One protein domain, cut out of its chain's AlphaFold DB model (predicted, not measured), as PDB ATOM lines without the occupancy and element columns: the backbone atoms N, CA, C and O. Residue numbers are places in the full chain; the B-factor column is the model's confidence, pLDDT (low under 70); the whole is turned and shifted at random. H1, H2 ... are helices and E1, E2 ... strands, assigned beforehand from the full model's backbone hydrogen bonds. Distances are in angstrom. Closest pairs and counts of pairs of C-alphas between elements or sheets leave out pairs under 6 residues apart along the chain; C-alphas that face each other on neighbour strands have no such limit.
ATOM      1  N   PHE A 190     -16.982 -31.177  -4.948       86.39
ATOM      2  CA  PHE A 190     -16.515 -31.113  -6.331       86.39
ATOM      3  C   PHE A 190     -15.895 -32.442  -6.774       86.39
ATOM      4  O   PHE A 190     -16.411 -33.096  -7.681       86.39
ATOM      5  N   PHE A 191     -14.817 -32.884  -6.119       89.10
ATOM      6  CA  PHE A 191     -14.060 -34.053  -6.567       89.10
ATOM      7  C   PHE A 191     -14.821 -35.370  -6.389       89.10
ATOM      8  O   PHE A 191     -14.777 -36.208  -7.294       89.10
ATOM      9  N   SER A 192     -15.533 -35.571  -5.271       88.54
ATOM     10  CA  SER A 192     -16.278 -36.822  -5.066       88.54
ATOM     11  C   SER A 192     -17.490 -36.911  -5.991       88.54
ATOM     12  O   SER A 192     -17.731 -37.948  -6.603       88.54
ATOM     13  N   THR A 193     -18.226 -35.810  -6.165       87.65
ATOM     14  CA  THR A 193     -19.391 -35.769  -7.062       87.65
ATOM     15  C   THR A 193     -18.981 -35.912  -8.518       87.65
ATOM     16  O   THR A 193     -19.643 -36.629  -9.269       87.65
ATOM     17  N   GLN A 194     -17.869 -35.291  -8.929       89.53
ATOM     18  CA  GLN A 194     -17.327 -35.486 -10.270       89.53
ATOM     19  C   GLN A 194     -16.979 -36.958 -10.505       89.53
ATOM     20  O   GLN A 194     -17.356 -37.503 -11.537       89.53
ATOM     21  N   HIS A 195     -16.336 -37.622  -9.538       90.38
ATOM     22  CA  HIS A 195     -16.020 -39.046  -9.643       90.38
ATOM     23  C   HIS A 195     -17.267 -39.915  -9.869       90.38
ATOM     24  O   HIS A 195     -17.286 -40.720 -10.800       90.38
ATOM     25  N   VAL A 196     -18.323 -39.725  -9.071       91.55
ATOM     26  CA  VAL A 196     -19.584 -40.476  -9.224       91.55
ATOM     27  C   VAL A 196     -20.264 -40.155 -10.553       91.55
ATOM     28  O   VAL A 196     -20.741 -41.053 -11.245       91.55
ATOM     29  N   THR A 197     -20.273 -38.880 -10.946       91.31
ATOM     30  CA  THR A 197     -20.852 -38.435 -12.220       91.31
ATOM     31  C   THR A 197     -20.125 -39.047 -13.414       91.31
ATOM     32  O   THR A 197     -20.770 -39.482 -14.367       91.31
ATOM     33  N   ASP A 198     -18.796 -39.122 -13.362       90.51
ATOM     34  CA  ASP A 198     -17.985 -39.737 -14.408       90.51
ATOM     35  C   ASP A 198     -18.192 -41.261 -14.457       90.51
ATOM     36  O   ASP A 198     -18.332 -41.823 -15.546       90.51
ATOM     37  N   ALA A 199     -18.309 -41.931 -13.303       90.39
ATOM     38  CA  ALA A 199     -18.616 -43.363 -13.234       90.39
ATOM     39  C   ALA A 199     -19.999 -43.700 -13.833       90.39
ATOM     40  O   ALA A 199     -20.165 -44.713 -14.521       90.39
ATOM     41  N   LEU A 200     -20.980 -42.815 -13.635       91.75
ATOM     42  CA  LEU A 200     -22.348 -42.935 -14.151       91.75
ATOM     43  C   LEU A 200     -22.567 -42.180 -15.469       91.75
ATOM     44  O   LEU A 200     -23.701 -41.876 -15.845       91.75
ATOM     45  N   ARG A 201     -21.492 -41.878 -16.202       89.99
ATOM     46  CA  ARG A 201     -21.590 -41.174 -17.476       89.99
ATOM     47  C   ARG A 201     -22.097 -42.101 -18.575       89.99
ATOM     48  O   ARG A 201     -21.477 -43.113 -18.904       89.99
ATOM     49  N   PHE A 202     -23.186 -41.684 -19.213       93.41
ATOM     50  CA  PHE A 202     -23.736 -42.308 -20.414       93.41
ATOM     51  C   PHE A 202     -23.826 -41.283 -21.540       93.41
ATOM     52  O   PHE A 202     -24.038 -40.100 -21.288       93.41
ATOM     53  N   SER A 203     -23.788 -41.731 -22.797       91.79
ATOM     54  CA  SER A 203     -24.021 -40.851 -23.958       91.79
ATOM     55  C   SER A 203     -25.398 -40.173 -23.935       91.79
ATOM     56  O   SER A 203     -25.598 -39.127 -24.549       91.79
ATOM     57  N   TRP A 204     -26.354 -40.769 -23.220       92.48
ATOM     58  CA  TRP A 204     -27.705 -40.259 -23.030       92.48
ATOM     59  C   TRP A 204     -27.913 -39.531 -21.695       92.48
ATOM     60  O   TRP A 204     -28.973 -38.938 -21.507       92.48
ATOM     61  N   CYS A 205     -26.942 -39.560 -20.778       91.37
ATOM     62  CA  CYS A 205     -27.000 -38.840 -19.510       91.37
ATOM     63  C   CYS A 205     -26.202 -37.541 -19.643       91.37
ATOM     64  O   CYS A 205     -24.973 -37.548 -19.630       91.37
ATOM     65  N   LYS A 206     -26.906 -36.423 -19.850       80.96
ATOM     66  CA  LYS A 206     -26.265 -35.134 -20.161       80.96
ATOM     67  C   LYS A 206     -25.813 -34.377 -18.915       80.96
ATOM     68  O   LYS A 206     -24.808 -33.676 -18.964       80.96
ATOM     69  N   HIS A 207     -26.581 -34.469 -17.833       87.65
ATOM     70  CA  HIS A 207     -26.382 -33.655 -16.641       87.65
ATOM     71  C   HIS A 207     -26.959 -34.341 -15.401       87.65
ATOM     72  O   HIS A 207     -28.114 -34.775 -15.415       87.65
ATOM     73  N   MET A 208     -26.170 -34.389 -14.330       91.48
ATOM     74  CA  MET A 208     -26.656 -34.724 -12.996       91.48
ATOM     75  C   MET A 208     -26.699 -33.466 -12.132       91.48
ATOM     76  O   MET A 208     -25.772 -32.657 -12.160       91.48
ATOM     77  N   GLN A 209     -27.790 -33.314 -11.394       89.71
ATOM     78  CA  GLN A 209     -28.038 -32.234 -10.448       89.71
ATOM     79  C   GLN A 209     -27.776 -32.730  -9.034       89.71
ATOM     80  O   GLN A 209     -28.141 -33.861  -8.718       89.71
ATOM     81  N   ASP A 210     -27.206 -31.874  -8.192       86.84
ATOM     82  CA  ASP A 210     -27.208 -32.086  -6.748       86.84
ATOM     83  C   ASP A 210     -28.593 -31.721  -6.196       86.84
ATOM     84  O   ASP A 210     -29.063 -30.594  -6.371       86.84
ATOM     85  N   VAL A 211     -29.281 -32.701  -5.615       87.96
ATOM     86  CA  VAL A 211     -30.609 -32.541  -5.007       87.96
ATOM     87  C   VAL A 211     -30.478 -32.170  -3.539       87.96
ATOM     88  O   VAL A 211     -31.270 -31.381  -3.025       87.96
ATOM     89  N   SER A 212     -29.493 -32.741  -2.855       87.41
ATOM     90  CA  SER A 212     -29.273 -32.507  -1.438       87.41
ATOM     91  C   SER A 212     -27.860 -32.881  -1.048       87.41
ATOM     92  O   SER A 212     -27.394 -33.968  -1.389       87.41
ATOM     93  N   TRP A 213     -27.259 -32.039  -0.215       89.58
ATOM     94  CA  TRP A 213     -25.955 -32.274   0.378       89.58
ATOM     95  C   TRP A 213     -25.997 -31.977   1.879       89.58
ATOM     96  O   TRP A 213     -26.324 -30.866   2.305       89.58
ATOM     97  N   ALA A 214     -25.653 -32.987   2.674       92.55
ATOM     98  CA  ALA A 214     -25.484 -32.883   4.114       92.55
ATOM     99  C   ALA A 214     -24.159 -33.506   4.564       92.55
ATOM    100  O   ALA A 214     -23.594 -34.371   3.891       92.55
ATOM    101  N   VAL A 215     -23.665 -33.070   5.716       95.33
ATOM    102  CA  VAL A 215     -22.458 -33.587   6.356       95.33
ATOM    103  C   VAL A 215     -22.809 -34.037   7.765       95.33
ATOM    104  O   VAL A 215     -23.387 -33.275   8.531       95.33
ATOM    105  N   TYR A 216     -22.436 -35.265   8.105       95.63
ATOM    106  CA  TYR A 216     -22.639 -35.862   9.419       95.63
ATOM    107  C   TYR A 216     -21.286 -36.052  10.091       95.63
ATOM    108  O   TYR A 216     -20.355 -36.560   9.469       95.63
ATOM    109  N   VAL A 217     -21.177 -35.661  11.356       96.05
ATOM    110  CA  VAL A 217     -19.938 -35.749  12.130       96.05
ATOM    111  C   VAL A 217     -20.207 -36.434  13.462       96.05
ATOM    112  O   VAL A 217     -21.130 -36.046  14.183       96.05
ATOM    113  N   TYR A 218     -19.425 -37.462  13.785       93.90
ATOM    114  CA  TYR A 218     -19.546 -38.244  15.019       93.90
ATOM    115  C   TYR A 218     -18.232 -38.961  15.362       93.90
ATOM    116  O   TYR A 218     -17.312 -39.004  14.552       93.90
ATOM    117  N   THR A 219     -18.123 -39.533  16.563       91.39
ATOM    118  CA  THR A 219     -16.960 -40.344  16.978       91.39
ATOM    119  C   THR A 219     -17.147 -41.819  16.603       91.39
ATOM    120  O   THR A 219     -18.213 -42.400  16.837       91.39
ATOM    121  N   GLU A 220     -16.115 -42.462  16.050       83.84
ATOM    122  CA  GLU A 220     -16.100 -43.907  15.791       83.84
ATOM    123  C   GLU A 220     -16.008 -44.648  17.138       83.84
ATOM    124  O   GLU A 220     -14.949 -44.745  17.747       83.84
ATOM    125  N   GLY A 221     -17.149 -45.120  17.655       70.02
ATOM    126  CA  GLY A 221     -17.232 -45.837  18.939       70.02
ATOM    127  C   GLY A 221     -18.139 -45.199  19.994       70.02
ATOM    128  O   GLY A 221     -18.406 -45.831  21.015       70.02
ATOM    129  N   GLY A 222     -18.699 -44.011  19.738       53.77
ATOM    130  CA  GLY A 222     -19.633 -43.338  20.654       53.77
ATOM    131  C   GLY A 222     -20.964 -44.067  20.914       53.77
ATOM    132  O   GLY A 222     -21.713 -43.648  21.790       53.77
ATOM    133  N   ALA A 223     -21.261 -45.162  20.202       45.15
ATOM    134  CA  ALA A 223     -22.526 -45.894  20.318       45.15
ATOM    135  C   ALA A 223     -22.521 -47.062  21.328       45.15
ATOM    136  O   ALA A 223     -23.563 -47.652  21.582       45.15
ATOM    137  N   CYS A 224     -21.394 -47.433  21.937       37.40
ATOM    138  CA  CYS A 224     -21.382 -48.525  22.916       37.40
ATOM    139  C   CYS A 224     -20.454 -48.172  24.066       37.40
ATOM    140  O   CYS A 224     -19.280 -47.930  23.822       37.40
ATOM    141  N   GLY A 225     -20.983 -48.176  25.295       43.82
ATOM    142  CA  GLY A 225     -20.322 -47.825  26.561       43.82
ATOM    143  C   GLY A 225     -19.100 -48.668  26.947       43.82
ATOM    144  O   GLY A 225     -19.030 -49.190  28.055       43.82
ATOM    145  N   LYS A 226     -18.128 -48.798  26.044       45.56
ATOM    146  CA  LYS A 226     -16.760 -49.189  26.347       45.56
ATOM    147  C   LYS A 226     -16.058 -47.978  26.946       45.56
ATOM    148  O   LYS A 226     -16.195 -46.863  26.443       45.56
ATOM    149  N   GLU A 227     -15.328 -48.214  28.027       46.56
ATOM    150  CA  GLU A 227     -14.435 -47.231  28.631       46.56
ATOM    151  C   GLU A 227     -13.569 -46.604  27.531       46.56
ATOM    152  O   GLU A 227     -12.867 -47.305  26.797       46.56
ATOM    153  N   ARG A 228     -13.697 -45.283  27.359       47.66
ATOM    154  CA  ARG A 228     -12.924 -44.521  26.382       47.66
ATOM    155  C   ARG A 228     -11.450 -44.634  26.752       47.66
ATOM    156  O   ARG A 228     -10.982 -43.929  27.643       47.66
ATOM    157  N   ASN A 229     -10.696 -45.452  26.030       49.60
ATOM    158  CA  ASN A 229      -9.274 -45.181  25.902       49.60
ATOM    159  C   ASN A 229      -9.174 -43.934  25.021       49.60
ATOM    160  O   ASN A 229      -9.403 -44.005  23.817       49.60
ATOM    161  N   SER A 230      -8.849 -42.788  25.621       50.12
ATOM    162  CA  SER A 230      -8.644 -41.501  24.931       50.12
ATOM    163  C   SER A 230      -7.527 -41.538  23.878       50.12
ATOM    164  O   SER A 230      -7.185 -40.514  23.284       50.12
ATOM    165  N   SER A 231      -6.888 -42.697  23.678       50.68
ATOM    166  CA  SER A 231      -5.733 -42.824  22.813       50.68
ATOM    167  C   SER A 231      -6.063 -42.739  21.327       50.68
ATOM    168  O   SER A 231      -5.208 -42.246  20.601       50.68
ATOM    169  N   ASP A 232      -7.267 -43.124  20.899       61.56
ATOM    170  CA  ASP A 232      -7.595 -43.319  19.479       61.56
ATOM    171  C   ASP A 232      -8.993 -42.770  19.140       61.56
ATOM    172  O   ASP A 232      -9.858 -43.479  18.627       61.56
ATOM    173  N   GLU A 233      -9.256 -41.502  19.475       84.08
ATOM    174  CA  GLU A 233     -10.516 -40.855  19.090       84.08
ATOM    175  C   GLU A 233     -10.519 -40.561  17.582       84.08
ATOM    176  O   GLU A 233      -9.998 -39.546  17.115       84.08
ATOM    177  N   ILE A 234     -11.119 -41.473  16.815       91.16
ATOM    178  CA  ILE A 234     -11.378 -41.276  15.390       91.16
ATOM    179  C   ILE A 234     -12.694 -40.519  15.216       91.16
ATOM    180  O   ILE A 234     -13.755 -40.948  15.677       91.16
ATOM    181  N   LEU A 235     -12.625 -39.391  14.519       92.90
ATOM    182  CA  LEU A 235     -13.787 -38.670  14.025       92.90
ATOM    183  C   LEU A 235     -14.195 -39.226  12.667       92.90
ATOM    184  O   LEU A 235     -13.381 -39.339  11.750       92.90
ATOM    185  N   VAL A 236     -15.481 -39.512  12.530       94.78
ATOM    186  CA  VAL A 236     -16.107 -39.837  11.258       94.78
ATOM    187  C   VAL A 236     -16.787 -38.585  10.733       94.78
ATOM    188  O   VAL A 236     -17.688 -38.049  11.376       94.78
ATOM    189  N   LEU A 237     -16.357 -38.131   9.560       95.59
ATOM    190  CA  LEU A 237     -16.980 -37.039   8.818       95.59
ATOM    191  C   LEU A 237     -17.531 -37.616   7.518       95.59
ATOM    192  O   LEU A 237     -16.784 -38.031   6.637       95.59
ATOM    193  N   ARG A 238     -18.854 -37.659   7.396       95.67
ATOM    194  CA  ARG A 238     -19.567 -38.315   6.303       95.67
ATOM    195  C   ARG A 238     -20.365 -37.306   5.496       95.67
ATOM    196  O   ARG A 238     -21.367 -36.777   5.968       95.67
ATOM    197  N   HIS A 239     -19.954 -37.079   4.257       95.23
ATOM    198  CA  HIS A 239     -20.740 -36.337   3.283       95.23
ATOM    199  C   HIS A 239     -21.775 -37.252   2.656       95.23
ATOM    200  O   HIS A 239     -21.411 -38.294   2.121       95.23
ATOM    201  N   MET A 240     -23.029 -36.827   2.654       93.67
ATOM    202  CA  MET A 240     -24.150 -37.498   2.010       93.67
ATOM    203  C   MET A 240     -24.672 -36.597   0.896       93.67
ATOM    204  O   MET A 240     -25.044 -35.452   1.157       93.67
ATOM    205  N   HIS A 241     -24.683 -37.110  -0.331       92.64
ATOM    206  CA  HIS A 241     -25.184 -36.409  -1.508       92.64
ATOM    207  C   HIS A 241     -26.265 -37.237  -2.191       92.64
ATOM    208  O   HIS A 241     -26.087 -38.440  -2.383       92.64
ATOM    209  N   THR A 242     -27.334 -36.589  -2.640       92.94
ATOM    210  CA  THR A 242     -28.306 -37.197  -3.552       92.94
ATOM    211  C   THR A 242     -28.186 -36.514  -4.900       92.94
ATOM    212  O   THR A 242     -28.433 -35.318  -5.025       92.94
ATOM    213  N   LEU A 243     -27.814 -37.274  -5.927       93.75
ATOM    214  CA  LEU A 243     -27.652 -36.767  -7.285       93.75
ATOM    215  C   LEU A 243     -28.790 -37.270  -8.164       93.75
ATOM    216  O   LEU A 243     -29.133 -38.449  -8.114       93.75
ATOM    217  N   ARG A 244     -29.344 -36.407  -9.018       93.44
ATOM    218  CA  ARG A 244     -30.445 -36.746  -9.927       93.44
ATOM    219  C   ARG A 244     -30.083 -36.467 -11.374       93.44
ATOM    220  O   ARG A 244     -29.677 -35.363 -11.725       93.44
ATOM    221  N   HIS A 245     -30.332 -37.433 -12.251       94.46
ATOM    222  CA  HIS A 245     -30.259 -37.208 -13.691       94.46
ATOM    223  C   HIS A 245     -31.394 -36.282 -14.150       94.46
ATOM    224  O   HIS A 245     -32.574 -36.627 -14.036       94.46
ATOM    225  N   TYR A 246     -31.047 -35.117 -14.698       91.13
ATOM    226  CA  TYR A 246     -32.038 -34.184 -15.224       91.13
ATOM    227  C   TYR A 246     -32.621 -34.691 -16.546       91.13
ATOM    228  O   TYR A 246     -31.900 -34.881 -17.525       91.13
ATOM    229  N   VAL A 247     -33.944 -34.858 -16.586       89.78
ATOM    230  CA  VAL A 247     -34.680 -35.280 -17.783       89.78
ATOM    231  C   VAL A 247     -35.882 -34.367 -17.989       89.78
ATOM    232  O   VAL A 247     -36.785 -34.313 -17.147       89.78
ATOM    233  N   GLY A 248     -35.913 -33.676 -19.130       87.09
ATOM    234  CA  GLY A 248     -37.045 -32.835 -19.510       87.09
ATOM    235  C   GLY A 248     -38.330 -33.653 -19.669       87.09
ATOM    236  O   GLY A 248     -38.299 -34.834 -20.018       87.09
ATOM    237  N   GLN A 249     -39.488 -33.027 -19.445       84.53
ATOM    238  CA  GLN A 249     -40.780 -33.726 -19.474       84.53
ATOM    239  C   GLN A 249     -41.038 -34.467 -20.801       84.53
ATOM    240  O   GLN A 249     -41.579 -35.572 -20.795       84.53
ATOM    241  N   SER A 250     -40.617 -33.886 -21.927       85.40
ATOM    242  CA  SER A 250     -40.738 -34.474 -23.268       85.40
ATOM    243  C   SER A 250     -39.824 -35.685 -23.500       85.40
ATOM    244  O   SER A 250     -40.108 -36.507 -24.368       85.40
ATOM    245  N   GLU A 251     -38.752 -35.833 -22.719       88.34
ATOM    246  CA  GLU A 251     -37.731 -36.868 -22.899       88.34
ATOM    247  C   GLU A 251     -37.948 -38.095 -21.996       88.34
ATOM    248  O   GLU A 251     -37.382 -39.154 -22.276       88.34
ATOM    249  N   ARG A 252     -38.806 -38.012 -20.963       87.31
ATOM    250  CA  ARG A 252     -39.018 -39.080 -19.955       87.31
ATOM    251  C   ARG A 252     -39.487 -40.429 -20.524       87.31
ATOM    252  O   ARG A 252     -39.314 -41.465 -19.889       87.31
ATOM    253  N   SER A 253     -40.067 -40.453 -21.726       85.59
ATOM    254  CA  SER A 253     -40.469 -41.695 -22.413       85.59
ATOM    255  C   SER A 253     -39.288 -42.479 -23.005       85.59
ATOM    256  O   SER A 253     -39.421 -43.666 -23.318       85.59
ATOM    257  N   THR A 254     -38.133 -41.825 -23.167       89.26
ATOM    258  CA  THR A 254     -36.918 -42.390 -23.772       89.26
ATOM    259  C   THR A 254     -35.724 -42.361 -22.827       89.26
ATOM    260  O   THR A 254     -34.901 -43.273 -22.884       89.26
ATOM    261  N   HIS A 255     -35.606 -41.355 -21.962       91.53
ATOM    262  CA  HIS A 255     -34.510 -41.190 -21.010       91.53
ATOM    263  C   HIS A 255     -35.007 -41.499 -19.592       91.53
ATOM    264  O   HIS A 255     -35.980 -40.884 -19.148       91.53
ATOM    265  N   PRO A 256     -34.385 -42.449 -18.874       92.88
ATOM    266  CA  PRO A 256     -34.754 -42.719 -17.494       92.88
ATOM    267  C   PRO A 256     -34.318 -41.567 -16.583       92.88
ATOM    268  O   PRO A 256     -33.153 -41.163 -16.605       92.88
ATOM    269  N   ARG A 257     -35.246 -41.054 -15.767       93.33
ATOM    270  CA  ARG A 257     -34.921 -40.183 -14.632       93.33
ATOM    271  C   ARG A 257     -34.543 -41.077 -13.456       93.33
ATOM    272  O   ARG A 257     -35.302 -41.984 -13.117       93.33
ATOM    273  N   PHE A 258     -33.373 -40.853 -12.878       95.08
ATOM    274  CA  PHE A 258     -32.863 -41.659 -11.777       95.08
ATOM    275  C   PHE A 258     -32.159 -40.784 -10.745       95.08
ATOM    276  O   PHE A 258     -31.752 -39.662 -11.049       95.08
ATOM    277  N   GLU A 259     -32.028 -41.335  -9.547       95.61
ATOM    278  CA  GLU A 259     -31.296 -40.780  -8.421       95.61
ATOM    279  C   GLU A 259     -30.298 -41.777  -7.872       95.61
ATOM    280  O   GLU A 259     -30.547 -42.985  -7.897       95.61
ATOM    281  N   VAL A 260     -29.210 -41.252  -7.329       95.63
ATOM    282  CA  VAL A 260     -28.250 -42.019  -6.546       95.63
ATOM    283  C   VAL A 260     -27.945 -41.288  -5.251       95.63
ATOM    284  O   VAL A 260     -27.723 -40.077  -5.264       95.63
ATOM    285  N   ASP A 261     -27.915 -42.034  -4.154       95.08
ATOM    286  CA  ASP A 261     -27.400 -41.552  -2.880       95.08
ATOM    287  C   ASP A 261     -25.951 -42.003  -2.754       95.08
ATOM    288  O   ASP A 261     -25.641 -43.190  -2.865       95.08
ATOM    289  N   TRP A 262     -25.062 -41.046  -2.545       94.29
ATOM    290  CA  TRP A 262     -23.625 -41.240  -2.458       94.29
ATOM    291  C   TRP A 262     -23.110 -40.746  -1.113       94.29
ATOM    292  O   TRP A 262     -23.444 -39.638  -0.684       94.29
ATOM    293  N   ALA A 263     -22.244 -41.539  -0.487       94.38
ATOM    294  CA  ALA A 263     -21.520 -41.150   0.707       94.38
ATOM    295  C   ALA A 263     -20.010 -41.081   0.461       94.38
ATOM    296  O   ALA A 263     -19.420 -41.984  -0.131       94.38
ATOM    297  N   CYS A 264     -19.385 -40.016   0.962       94.58
ATOM    298  CA  CYS A 264     -17.935 -39.888   1.080       94.58
ATOM    299  C   CYS A 264     -17.580 -39.705   2.557       94.58
ATOM    300  O   CYS A 264     -17.928 -38.686   3.155       94.58
ATOM    301  N   THR A 265     -16.892 -40.683   3.134       94.13
ATOM    302  CA  THR A 265     -16.631 -40.774   4.573       94.13
ATOM    303  C   THR A 265     -15.143 -40.650   4.851       94.13
ATOM    304  O   THR A 265     -14.346 -41.437   4.352       94.13
ATOM    305  N   PHE A 266     -14.769 -39.679   5.675       93.29
ATOM    306  CA  PHE A 266     -13.424 -39.502   6.201       93.29
ATOM    307  C   PHE A 266     -13.351 -40.098   7.597       93.29
ATOM    308  O   PHE A 266     -14.218 -39.834   8.432       93.29
ATOM    309  N   HIS A 267     -12.282 -40.840   7.851       92.85
ATOM    310  CA  HIS A 267     -11.875 -41.230   9.195       92.85
ATOM    311  C   HIS A 267     -10.649 -40.400   9.560       92.85
ATOM    312  O   HIS A 267      -9.589 -40.540   8.943       92.85
ATOM    313  N   ILE A 268     -10.829 -39.493  10.514       91.92
ATOM    314  CA  ILE A 268      -9.859 -38.470  10.892       91.92
ATOM    315  C   ILE A 268      -9.384 -38.753  12.312       91.92
ATOM    316  O   ILE A 268     -10.194 -38.901  13.223       91.92
ATOM    317  N   ASP A 269      -8.073 -38.799  12.510       89.48
ATOM    318  CA  ASP A 269      -7.479 -38.933  13.840       89.48
ATOM    319  C   ASP A 269      -7.487 -37.570  14.551       89.48
ATOM    320  O   ASP A 269      -6.763 -36.645  14.168       89.48
ATOM    321  N   LEU A 270      -8.297 -37.429  15.609       88.78
ATOM    322  CA  LEU A 270      -8.448 -36.165  16.336       88.78
ATOM    323  C   LEU A 270      -7.142 -35.679  16.989       88.78
ATOM    324  O   LEU A 270      -6.956 -34.475  17.208       88.78
ATOM    325  N   LYS A 271      -6.214 -36.583  17.317       85.40
ATOM    326  CA  LYS A 271      -4.922 -36.195  17.901       85.40
ATOM    327  C   LYS A 271      -3.999 -35.552  16.881       85.40
ATOM    328  O   LYS A 271      -3.181 -34.716  17.256       85.40
ATOM    329  N   ARG A 272      -4.141 -35.952  15.621       86.16
ATOM    330  CA  ARG A 272      -3.340 -35.469  14.490       86.16
ATOM    331  C   ARG A 272      -3.987 -34.313  13.750       86.16
ATOM    332  O   ARG A 272      -3.305 -33.625  12.992       86.16
ATOM    333  N   LEU A 273      -5.279 -34.095  13.996       86.62
ATOM    334  CA  LEU A 273      -6.007 -32.939  13.510       86.62
ATOM    335  C   LEU A 273      -5.311 -31.659  13.983       86.62
ATOM    336  O   LEU A 273      -5.319 -31.360  15.180       86.62
ATOM    337  N   LEU A 274      -4.710 -30.928  13.041       81.12
ATOM    338  CA  LEU A 274      -3.956 -29.696  13.305       81.12
ATOM    339  C   LEU A 274      -2.886 -29.854  14.416       81.12
ATOM    340  O   LEU A 274      -2.864 -29.099  15.390       81.12
ATOM    341  N   ASP A 275      -2.013 -30.863  14.315       69.11
ATOM    342  CA  ASP A 275      -0.876 -31.005  15.237       69.11
ATOM    343  C   ASP A 275       0.170 -29.873  15.086       69.11
ATOM    344  O   ASP A 275       0.147 -29.092  14.135       69.11
ATOM    345  N   ALA A 276       1.123 -29.766  16.023       56.87
ATOM    346  CA  ALA A 276       2.152 -28.713  16.002       56.87
ATOM    347  C   ALA A 276       3.020 -28.710  14.724       56.87
ATOM    348  O   ALA A 276       3.641 -27.698  14.398       56.87
ATOM    349  N   ASN A 277       3.065 -29.829  13.995       54.74
ATOM    350  CA  ASN A 277       3.771 -29.945  12.728       54.74
ATOM    351  C   ASN A 277       2.862 -29.638  11.528       54.74
ATOM    352  O   ASN A 277       3.382 -29.480  10.424       54.74
ATOM    353  N   ASN A 278       1.546 -29.542  11.707       57.87
ATOM    354  CA  ASN A 278       0.536 -29.379  10.674       57.87
ATOM    355  C   ASN A 278      -0.052 -27.961  10.719       57.87
ATOM    356  O   ASN A 278      -1.079 -27.688  11.329       57.87
ATOM    357  N   THR A 279       0.619 -27.016  10.063       55.06
ATOM    358  CA  THR A 279       0.024 -25.703   9.763       55.06
ATOM    359  C   THR A 279      -1.034 -25.845   8.669       55.06
ATOM    360  O   THR A 279      -0.857 -26.684   7.792       55.06
ATOM    361  N   ALA A 280      -2.029 -24.950   8.606       52.31
ATOM    362  CA  ALA A 280      -3.029 -24.890   7.521       52.31
ATOM    363  C   ALA A 280      -2.465 -25.032   6.093       52.31
ATOM    364  O   ALA A 280      -3.151 -25.531   5.209       52.31
ATOM    365  N   ALA A 281      -1.218 -24.600   5.882       49.84
ATOM    366  CA  ALA A 281      -0.510 -24.670   4.608       49.84
ATOM    367  C   ALA A 281      -0.021 -26.078   4.212       49.84
ATOM    368  O   ALA A 281       0.449 -26.248   3.088       49.84
ATOM    369  N   LYS A 282      -0.075 -27.076   5.103       59.91
ATOM    370  CA  LYS A 282       0.303 -28.450   4.764       59.91
ATOM    371  C   LYS A 282      -0.898 -29.197   4.194       59.91
ATOM    372  O   LYS A 282      -1.978 -29.228   4.787       59.91
ATOM    373  N   GLU A 283      -0.669 -29.807   3.034       64.47
ATOM    374  CA  GLU A 283      -1.608 -30.744   2.424       64.47
ATOM    375  C   GLU A 283      -1.962 -31.834   3.437       64.47
ATOM    376  O   GLU A 283      -1.104 -32.334   4.174       64.47
ATOM    377  N   ALA A 284      -3.239 -32.201   3.473       70.21
ATOM    378  CA  ALA A 284      -3.678 -33.344   4.247       70.21
ATOM    379  C   ALA A 284      -2.937 -34.603   3.770       70.21
ATOM    380  O   ALA A 284      -2.911 -34.910   2.576       70.21
ATOM    381  N   THR A 285      -2.320 -35.343   4.692       69.30
ATOM    382  CA  THR A 285      -1.570 -36.555   4.343       69.30
ATOM    383  C   THR A 285      -2.434 -37.795   4.532       69.30
ATOM    384  O   THR A 285      -3.006 -38.017   5.597       69.30
ATOM    385  N   PHE A 286      -2.508 -38.612   3.476       71.93
ATOM    386  CA  PHE A 286      -3.086 -39.951   3.538       71.93
ATOM    387  C   PHE A 286      -2.010 -40.930   4.008       71.93
ATOM    388  O   PHE A 286      -1.135 -41.323   3.231       71.93
ATOM    389  N   ALA A 287      -2.038 -41.294   5.283       69.68
ATOM    390  CA  ALA A 287      -1.120 -42.270   5.851       69.68
ATOM    391  C   ALA A 287      -1.767 -42.948   7.067       69.68
ATOM    392  O   ALA A 287      -2.559 -42.300   7.746       69.68
ATOM    393  N   PRO A 288      -1.368 -44.188   7.412       69.96
ATOM    394  CA  PRO A 288      -1.767 -44.819   8.675       69.96
ATOM    395  C   PRO A 288      -1.423 -43.960   9.901       69.96
ATOM    396  O   PRO A 288      -2.047 -44.058  10.947       69.96
ATOM    397  N   GLU A 289      -0.421 -43.088   9.761       74.31
ATOM    398  CA  GLU A 289      -0.007 -42.154  10.803       74.31
ATOM    399  C   GLU A 289      -0.353 -40.687  10.482       74.31
ATOM    400  O   GLU A 289       0.226 -39.767  11.056       74.31
ATOM    401  N   GLY A 290      -1.244 -40.463   9.513       82.03
ATOM    402  CA  GLY A 290      -1.661 -39.142   9.049       82.03
ATOM    403  C   GLY A 290      -2.901 -38.612   9.767       82.03
ATOM    404  O   GLY A 290      -3.540 -39.302  10.560       82.03
ATOM    405  N   GLU A 291      -3.260 -37.367   9.451       86.99
ATOM    406  CA  GLU A 291      -4.519 -36.751   9.900       86.99
ATOM    407  C   GLU A 291      -5.732 -37.519   9.351       86.99
ATOM    408  O   GLU A 291      -6.702 -37.738  10.075       86.99
ATOM    409  N   VAL A 292      -5.653 -37.981   8.097       89.65
ATOM    410  CA  VAL A 292      -6.697 -38.779   7.443       89.65
ATOM    411  C   VAL A 292      -6.235 -40.225   7.325       89.65
ATOM    412  O   VAL A 292      -5.330 -40.543   6.551       89.65
ATOM    413  N   GLN A 293      -6.910 -41.098   8.067       88.02
ATOM    414  CA  GLN A 293      -6.624 -42.529   8.139       88.02
ATOM    415  C   GLN A 293      -7.147 -43.273   6.911       88.02
ATOM    416  O   GLN A 293      -6.463 -44.113   6.325       88.02
ATOM    417  N   ARG A 294      -8.376 -42.948   6.497       88.20
ATOM    418  CA  ARG A 294      -9.007 -43.494   5.291       88.20
ATOM    419  C   ARG A 294     -10.107 -42.579   4.765       88.20
ATOM    420  O   ARG A 294     -10.657 -41.760   5.502       88.20
ATOM    421  N   ILE A 295     -10.418 -42.755   3.481       90.84
ATOM    422  CA  ILE A 295     -11.546 -42.118   2.803       90.84
ATOM    423  C   ILE A 295     -12.333 -43.200   2.073       90.84
ATOM    424  O   ILE A 295     -11.859 -43.755   1.073       90.84
ATOM    425  N   ASP A 296     -13.549 -43.451   2.526       90.81
ATOM    426  CA  ASP A 296     -14.459 -44.415   1.928       90.81
ATOM    427  C   ASP A 296     -15.458 -43.692   1.022       90.81
ATOM    428  O   ASP A 296     -15.911 -42.588   1.315       90.81
ATOM    429  N   GLY A 297     -15.751 -44.295  -0.126       91.75
ATOM    430  CA  GLY A 297     -16.724 -43.778  -1.079       91.75
ATOM    431  C   GLY A 297     -17.680 -44.898  -1.441       91.75
ATOM    432  O   GLY A 297     -17.226 -45.919  -1.957       91.75
ATOM    433  N   GLU A 298     -18.965 -44.720  -1.159       92.83
ATOM    434  CA  GLU A 298     -19.984 -45.746  -1.369       92.83
ATOM    435  C   GLU A 298     -21.262 -45.159  -1.969       92.83
ATOM    436  O   GLU A 298     -21.722 -44.078  -1.597       92.83
ATOM    437  N   LEU A 299     -21.851 -45.892  -2.912       94.78
ATOM    438  CA  LEU A 299     -23.187 -45.604  -3.413       94.78
ATOM    439  C   LEU A 299     -24.167 -46.397  -2.542       94.78
ATOM    440  O   LEU A 299     -24.087 -47.616  -2.468       94.78
ATOM    441  N   LEU A 300     -25.051 -45.700  -1.836       94.36
ATOM    442  CA  LEU A 300     -25.936 -46.289  -0.827       94.36
ATOM    443  C   LEU A 300     -27.214 -46.850  -1.431       94.36
ATOM    444  O   LEU A 300     -27.725 -47.880  -1.004       94.36
ATOM    445  N   ALA A 301     -27.752 -46.136  -2.412       94.70
ATOM    446  CA  ALA A 301     -28.984 -46.501  -3.076       94.70
ATOM    447  C   ALA A 301     -29.021 -45.897  -4.475       94.70
ATOM    448  O   ALA A 301     -28.545 -44.786  -4.702       94.70
ATOM    449  N   ALA A 302     -29.652 -46.611  -5.401       96.90
ATOM    450  CA  ALA A 302     -29.990 -46.103  -6.718       96.90
ATOM    451  C   ALA A 302     -31.484 -46.305  -6.970       96.90
ATOM    452  O   ALA A 302     -32.025 -47.396  -6.767       96.90
ATOM    453  N   ARG A 303     -32.163 -45.254  -7.428       96.54
ATOM    454  CA  ARG A 303     -33.602 -45.261  -7.700       96.54
ATOM    455  C   ARG A 303     -33.885 -44.806  -9.120       96.54
ATOM    456  O   ARG A 303     -33.296 -43.845  -9.594       96.54
ATOM    457  N   ILE A 304     -34.834 -45.450  -9.789       95.39
ATOM    458  CA  ILE A 304     -35.314 -45.058 -11.117       95.39
ATOM    459  C   ILE A 304     -36.811 -44.773 -11.089       95.39
ATOM    460  O   ILE A 304     -37.606 -45.582 -10.605       95.39
ATOM    461  N   GLU A 305     -37.195 -43.633 -11.656       92.94
ATOM    462  CA  GLU A 305     -38.594 -43.254 -11.805       92.94
ATOM    463  C   GLU A 305     -39.288 -44.126 -12.854       92.94
ATOM    464  O   GLU A 305     -38.798 -44.337 -13.971       92.94
ATOM    465  N   SER A 306     -40.480 -44.605 -12.512       87.34
ATOM    466  CA  SER A 306     -41.345 -45.311 -13.443       87.34
ATOM    467  C   SER A 306     -41.815 -44.387 -14.571       87.34
ATOM    468  O   SER A 306     -42.262 -43.271 -14.316       87.34
ATOM    469  N   PRO A 307     -41.822 -44.848 -15.834       81.99
ATOM    470  CA  PRO A 307     -42.434 -44.088 -16.916       81.99
ATOM    471  C   PRO A 307     -43.907 -43.810 -16.607       81.99
ATOM    472  O   PRO A 307     -44.630 -44.709 -16.168       81.99
ATOM    473  N   ASN A 308     -44.357 -42.579 -16.854       73.96
ATOM    474  CA  ASN A 308     -45.738 -42.179 -16.590       73.96
ATOM    475  C   ASN A 308     -46.720 -43.117 -17.314       73.96
ATOM    476  O   ASN A 308     -46.699 -43.222 -18.542       73.96
ATOM    477  N   ARG A 309     -47.617 -43.757 -16.549       64.45
ATOM    478  CA  ARG A 309     -48.603 -44.730 -17.051       64.45
ATOM    479  C   ARG A 309     -49.530 -44.156 -18.131       64.45
ATOM    480  O   ARG A 309     -50.047 -44.919 -18.937       64.45
ATOM    481  N   LYS A 310     -49.719 -42.828 -18.180       65.63
ATOM    482  CA  LYS A 310     -50.544 -42.152 -19.200       65.63
ATOM    483  C   LYS A 310     -49.939 -42.216 -20.612       65.63
ATOM    484  O   LYS A 310     -50.662 -42.041 -21.586       65.63
ATOM    485  N   LEU A 311     -48.635 -42.479 -20.739       56.79
ATOM    486  CA  LEU A 311     -47.947 -42.673 -22.018       56.79
ATOM    487  C   LEU A 311     -47.781 -44.183 -22.257       56.79
ATOM    488  O   LEU A 311     -46.790 -44.783 -21.854       56.79
ATOM    489  N   CYS A 312     -48.768 -44.815 -22.895       53.98
ATOM    490  CA  CYS A 312     -48.942 -46.273 -22.999       53.98
ATOM    491  C   CYS A 312     -47.830 -47.112 -23.683       53.98
ATOM    492  O   CYS A 312     -48.095 -48.264 -24.019       53.98
ATOM    493  N   ARG A 313     -46.591 -46.644 -23.883       68.22
ATOM    494  CA  ARG A 313     -45.461 -47.509 -24.283       68.22
ATOM    495  C   ARG A 313     -44.150 -47.009 -23.680       68.22
ATOM    496  O   ARG A 313     -43.585 -46.028 -24.153       68.22
ATOM    497  N   ILE A 314     -43.623 -47.734 -22.690       73.26
ATOM    498  CA  ILE A 314     -42.190 -47.670 -22.374       73.26
ATOM    499  C   ILE A 314     -41.448 -48.021 -23.663       73.26
ATOM    500  O   ILE A 314     -41.625 -49.122 -24.194       73.26
ATOM    501  N   THR A 315     -40.650 -47.093 -24.182       85.16
ATOM    502  CA  THR A 315     -39.895 -47.341 -25.413       85.16
ATOM    503  C   THR A 315     -38.877 -48.462 -25.189       85.16
ATOM    504  O   THR A 315     -38.373 -48.658 -24.079       85.16
ATOM    505  N   SER A 316     -38.548 -49.212 -26.244       90.73
ATOM    506  CA  SER A 316     -37.421 -50.156 -26.203       90.73
ATOM    507  C   SER A 316     -36.127 -49.447 -25.786       90.73
ATOM    508  O   SER A 316     -35.348 -49.998 -25.013       90.73
ATOM    509  N   THR A 317     -35.962 -48.190 -26.206       92.60
ATOM    510  CA  THR A 317     -34.869 -47.299 -25.803       92.60
ATOM    511  C   THR A 317     -34.803 -47.090 -24.292       92.60
ATOM    512  O   THR A 317     -33.734 -47.254 -23.713       92.60
ATOM    513  N   TRP A 318     -35.923 -46.781 -23.630       92.88
ATOM    514  CA  TRP A 318     -35.943 -46.604 -22.174       92.88
ATOM    515  C   TRP A 318     -35.532 -47.889 -21.448       92.88
ATOM    516  O   TRP A 318     -34.719 -47.843 -20.530       92.88
ATOM    517  N   LYS A 319     -36.038 -49.050 -21.895       93.18
ATOM    518  CA  LYS A 319     -35.673 -50.353 -21.307       93.18
ATOM    519  C   LYS A 319     -34.183 -50.640 -21.466       93.18
ATOM    520  O   LYS A 319     -33.545 -51.014 -20.492       93.18
ATOM    521  N   LYS A 320     -33.635 -50.406 -22.663       95.81
ATOM    522  CA  LYS A 320     -32.206 -50.574 -22.942       95.81
ATOM    523  C   LYS A 320     -31.356 -49.714 -22.004       95.81
ATOM    524  O   LYS A 320     -30.463 -50.231 -21.351       95.81
ATOM    525  N   ARG A 321     -31.678 -48.423 -21.885       95.68
ATOM    526  CA  ARG A 321     -30.939 -47.475 -21.035       95.68
ATOM    527  C   ARG A 321     -31.042 -47.799 -19.550       95.68
ATOM    528  O   ARG A 321     -30.063 -47.656 -18.832       95.68
ATOM    529  N   ARG A 322     -32.205 -48.273 -19.088       95.38
ATOM    530  CA  ARG A 322     -32.341 -48.818 -17.732       95.38
ATOM    531  C   ARG A 322     -31.373 -49.982 -17.514       95.38
ATOM    532  O   ARG A 322     -30.689 -49.987 -16.501       95.38
ATOM    533  N   SER A 323     -31.324 -50.946 -18.432       96.65
ATOM    534  CA  SER A 323     -30.421 -52.095 -18.303       96.65
ATOM    535  C   SER A 323     -28.946 -51.686 -18.376       96.65
ATOM    536  O   SER A 323     -28.131 -52.254 -17.661       96.65
ATOM    537  N   GLU A 324     -28.600 -50.679 -19.187       96.99
ATOM    538  CA  GLU A 324     -27.254 -50.081 -19.204       96.99
ATOM    539  C   GLU A 324     -26.898 -49.451 -17.845       96.99
ATOM    540  O   GLU A 324     -25.796 -49.666 -17.341       96.99
ATOM    541  N   LEU A 325     -27.833 -48.714 -17.234       97.09
ATOM    542  CA  LEU A 325     -27.663 -48.122 -15.904       97.09
ATOM    543  C   LEU A 325     -27.490 -49.187 -14.817       97.09
ATOM    544  O   LEU A 325     -26.558 -49.108 -14.027       97.09
ATOM    545  N   GLU A 326     -28.369 -50.185 -14.796       97.54
ATOM    546  CA  GLU A 326     -28.332 -51.305 -13.851       97.54
ATOM    547  C   GLU A 326     -27.018 -52.092 -13.961       97.54
ATOM    548  O   GLU A 326     -26.372 -52.354 -12.950       97.54
ATOM    549  N   GLY A 327     -26.567 -52.378 -15.188       97.21
ATOM    550  CA  GLY A 327     -25.273 -53.014 -15.432       97.21
ATOM    551  C   GLY A 327     -24.100 -52.192 -14.894       97.21
ATOM    552  O   GLY A 327     -23.250 -52.738 -14.197       97.21
ATOM    553  N   ARG A 328     -24.080 -50.875 -15.150       95.80
ATOM    554  CA  ARG A 328     -23.012 -49.981 -14.670       95.80
ATOM    555  C   ARG A 328     -23.004 -49.829 -13.146       95.80
ATOM    556  O   ARG A 328     -21.933 -49.788 -12.554       95.80
ATOM    557  N   LEU A 329     -24.175 -49.741 -12.513       96.54
ATOM    558  CA  LEU A 329     -24.290 -49.657 -11.053       96.54
ATOM    559  C   LEU A 329     -23.750 -50.919 -10.380       96.54
ATOM    560  O   LEU A 329     -22.969 -50.821  -9.434       96.54
ATOM    561  N   MET A 330     -24.103 -52.093 -10.906       95.99
ATOM    562  CA  MET A 330     -23.576 -53.361 -10.408       95.99
ATOM    563  C   MET A 330     -22.072 -53.502 -10.657       95.99
ATOM    564  O   MET A 330     -21.356 -53.941  -9.764       95.99
ATOM    565  N   GLU A 331     -21.583 -53.107 -11.833       94.06
ATOM    566  CA  GLU A 331     -20.161 -53.182 -12.194       94.06
ATOM    567  C   GLU A 331     -19.283 -52.252 -11.345       94.06
ATOM    568  O   GLU A 331     -18.232 -52.672 -10.865       94.06
ATOM    569  N   CYS A 332     -19.696 -50.995 -11.158       92.28
ATOM    570  CA  CYS A 332     -18.878 -49.990 -10.477       92.28
ATOM    571  C   CYS A 332     -19.059 -49.970  -8.958       92.28
ATOM    572  O   CYS A 332     -18.115 -49.622  -8.252       92.28
ATOM    573  N   PHE A 333     -20.256 -50.294  -8.458       93.88
ATOM    574  CA  PHE A 333     -20.614 -50.079  -7.053       93.88
ATOM    575  C   PHE A 333     -21.274 -51.288  -6.378       93.88
ATOM    576  O   PHE A 333     -21.417 -51.283  -5.162       93.88
ATOM    577  N   GLY A 334     -21.684 -52.318  -7.128       94.33
ATOM    578  CA  GLY A 334     -22.400 -53.466  -6.565       94.33
ATOM    579  C   GLY A 334     -23.794 -53.124  -6.022       94.33
ATOM    580  O   GLY A 334     -24.276 -53.806  -5.122       94.33
ATOM    581  N   VAL A 335     -24.428 -52.066  -6.543       95.50
ATOM    582  CA  VAL A 335     -25.722 -51.565  -6.053       95.50
ATOM    583  C   VAL A 335     -26.851 -51.893  -7.019       95.50
ATOM    584  O   VAL A 335     -26.756 -51.639  -8.221       95.50
ATOM    585  N   GLU A 336     -27.962 -52.381  -6.472       96.20
ATOM    586  CA  GLU A 336     -29.174 -52.670  -7.232       96.20
ATOM    587  C   GLU A 336     -29.988 -51.407  -7.551       96.20
ATOM    588  O   GLU A 336     -30.144 -50.493  -6.736       96.20
ATOM    589  N   LEU A 337     -30.575 -51.379  -8.751       97.51
ATOM    590  CA  LEU A 337     -31.430 -50.285  -9.194       97.51
ATOM    591  C   LEU A 337     -32.885 -50.507  -8.761       97.51
ATOM    592  O   LEU A 337     -33.628 -51.283  -9.368       97.51
ATOM    593  N   THR A 338     -33.332 -49.754  -7.759       96.32
ATOM    594  CA  THR A 338     -34.704 -49.837  -7.245       96.32
ATOM    595  C   THR A 338     -35.666 -49.008  -8.091       96.32
ATOM    596  O   THR A 338     -35.432 -47.836  -8.377       96.32
ATOM    597  N   LYS A 339     -36.802 -49.586  -8.485       93.28
ATOM    598  CA  LYS A 339     -37.844 -48.866  -9.229       93.28
ATOM    599  C   LYS A 339     -38.842 -48.209  -8.274       93.28
ATOM    600  O   LYS A 339     -39.416 -48.894  -7.436       93.28
ATOM    601  N   VAL A 340     -39.109 -46.920  -8.470       93.18
ATOM    602  CA  VAL A 340     -40.106 -46.146  -7.707       93.18
ATOM    603  C   VAL A 340     -41.163 -45.544  -8.636       93.18
ATOM    604  O   VAL A 340     -40.935 -45.412  -9.842       93.18
ATOM    605  N   ASP A 341     -42.348 -45.213  -8.121       88.30
ATOM    606  CA  ASP A 341     -43.419 -44.625  -8.942       88.30
ATOM    607  C   ASP A 341     -43.102 -43.177  -9.345       88.30
ATOM    608  O   ASP A 341     -43.251 -42.824 -10.515       88.30
ATOM    609  N   VAL A 342     -42.621 -42.367  -8.397       87.12
ATOM    610  CA  VAL A 342     -42.202 -40.970  -8.585       87.12
ATOM    611  C   VAL A 342     -40.941 -40.734  -7.755       87.12
ATOM    612  O   VAL A 342     -40.820 -41.270  -6.658       87.12
ATOM    613  N   LEU A 343     -40.000 -39.955  -8.290       86.39
ATOM    614  CA  LEU A 343     -38.893 -39.399  -7.505       86.39
ATOM    615  C   LEU A 343     -39.344 -38.047  -6.940       86.39
ATOM    616  O   LEU A 343     -39.726 -37.171  -7.729       86.39
ATOM    617  N   ASP A 344     -39.341 -37.906  -5.613       73.14
ATOM    618  CA  ASP A 344     -39.844 -36.721  -4.907       73.14
ATOM    619  C   ASP A 344     -39.210 -35.445  -5.449       73.14
ATOM    620  O   ASP A 344     -37.994 -35.337  -5.545       73.14
ATOM    621  N   GLU A 345     -40.001 -34.432  -5.796       58.48
ATOM    622  CA  GLU A 345     -39.422 -33.205  -6.352       58.48
ATOM    623  C   GLU A 345     -38.612 -32.408  -5.308       58.48
ATOM    624  O   GLU A 345     -37.690 -31.706  -5.714       58.48
ATOM    625  N   ASN A 346     -38.868 -32.593  -3.998       45.40
ATOM    626  CA  ASN A 346     -38.390 -31.719  -2.912       45.40
ATOM    627  C   ASN A 346     -37.939 -32.434  -1.603       45.40
ATOM    628  O   ASN A 346     -38.396 -32.039  -0.530       45.40
ATOM    629  N   GLY A 347     -37.062 -33.450  -1.606       41.21
ATOM    630  CA  GLY A 347     -36.588 -33.988  -0.313       41.21
ATOM    631  C   GLY A 347     -35.336 -34.877  -0.331       41.21
ATOM    632  O   GLY A 347     -35.266 -35.778  -1.165       41.21
TER     633      GLY A 347
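This is residues 190 to 347 of the 356 residues of an uncharacterized protein of Trypanosoma brucei brucei (strain 927/4 GUTat10.1) (UniProt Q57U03). A long, twisted wall of four long strands, E1 to E4, with the short E5 added beside E4, has H1 and H2 over one of its faces: two layers, helices on one face of a sheet. The links E1 to E2 and E3 to E4 lie at one end of the long strands and E2 to E3 at the other; residues 223 to 229 stick out. The printed part has 158 residues, with two named helices and five named strands in the order H1, E1, E2, E3, E4, H2, E5; the mixed sheet runs E1, E2, E3, E4, E5, with E4 and E5 parallel and the other neighbours antiparallel. Its class is mixed, helices and strands, and the whole is loose, with a radius of gyration of the C-alphas of 20.1 A and spans of 65 by 36 by 28 A.

Start with H1, residues 190 to 199, which is on the sheet at a height of 8.4 A over E2, residues 234 to 245, and E3, residues 258 to 269. It runs slantwise to the strands, at 53 degrees to E2 on the local plane; the closest C-alphas of H1 and E3 are those of Ser 192 and Cys 264, 7.1 A apart. Next comes edge strand E1, residues 208 to 219, which bends by 59 degrees at residue 211. E1 and E2 form an antiparallel hairpin at 166 degrees, with N 216 and O 238 at 2.8 A, within hydrogen-bond range. The hairpin E2 and E3, at 164 degrees, has N 239 and O 264 at 2.8 A. E3 forms a hairpin with E4, residues 292 to 305, at 167 degrees, where N 263 and O 298 are 2.8 A apart. E1 to E4 are a meander, each strand the antiparallel neighbour of the one before. H2, residues 316 to 333, is on the same face as H1, at a height of 10.2 A over E4, and runs along the strands at 18 degrees to E4 on the local plane; the closest C-alphas of the two are those of Leu 299 and Phe 333, 6.3 A apart. Edge strand E5, residues 337 to 340, is parallel to E4 at 46 degrees, with N 338 and O 302 at 2.9 A. E4, H2 and E5 make a strand-helix-strand unit, two parallel neighbour strands with a helix between, whose crossover is right-handed. H1 and H2 are close but not clearly touching: their closest C-alphas, of Ala 199 and Cys 332, are 7.2 A apart. In H1 and H2 every O i to N i+4 pair is within hydrogen-bond range.

Find C-alpha 190 at (-16.515, -31.113, -6.331), where H1 begins its 14.2 A. E1 spans 32.0 A, E2 34.9 A and E3 36.2 A. From C-alpha 292 at (-6.697, -38.779, 7.443), E4 runs 37.5 A. H2 spans 25.5 A, and E5 runs 9.7 A to C-alpha 340 at (-40.106, -46.146, -7.707).

Look to Ala 276 and Cys 312 for the two C-alphas farthest apart, at 66.6 A. The printed part has no cut. The links E1 to E2, E2 to E3 and E3 to E4 are long, with 14, 12 and 22 residues. The mean pLDDT of the printed part is 83.6; 31 residues are under 70, among them residues 222 to 232 and 275 to 283.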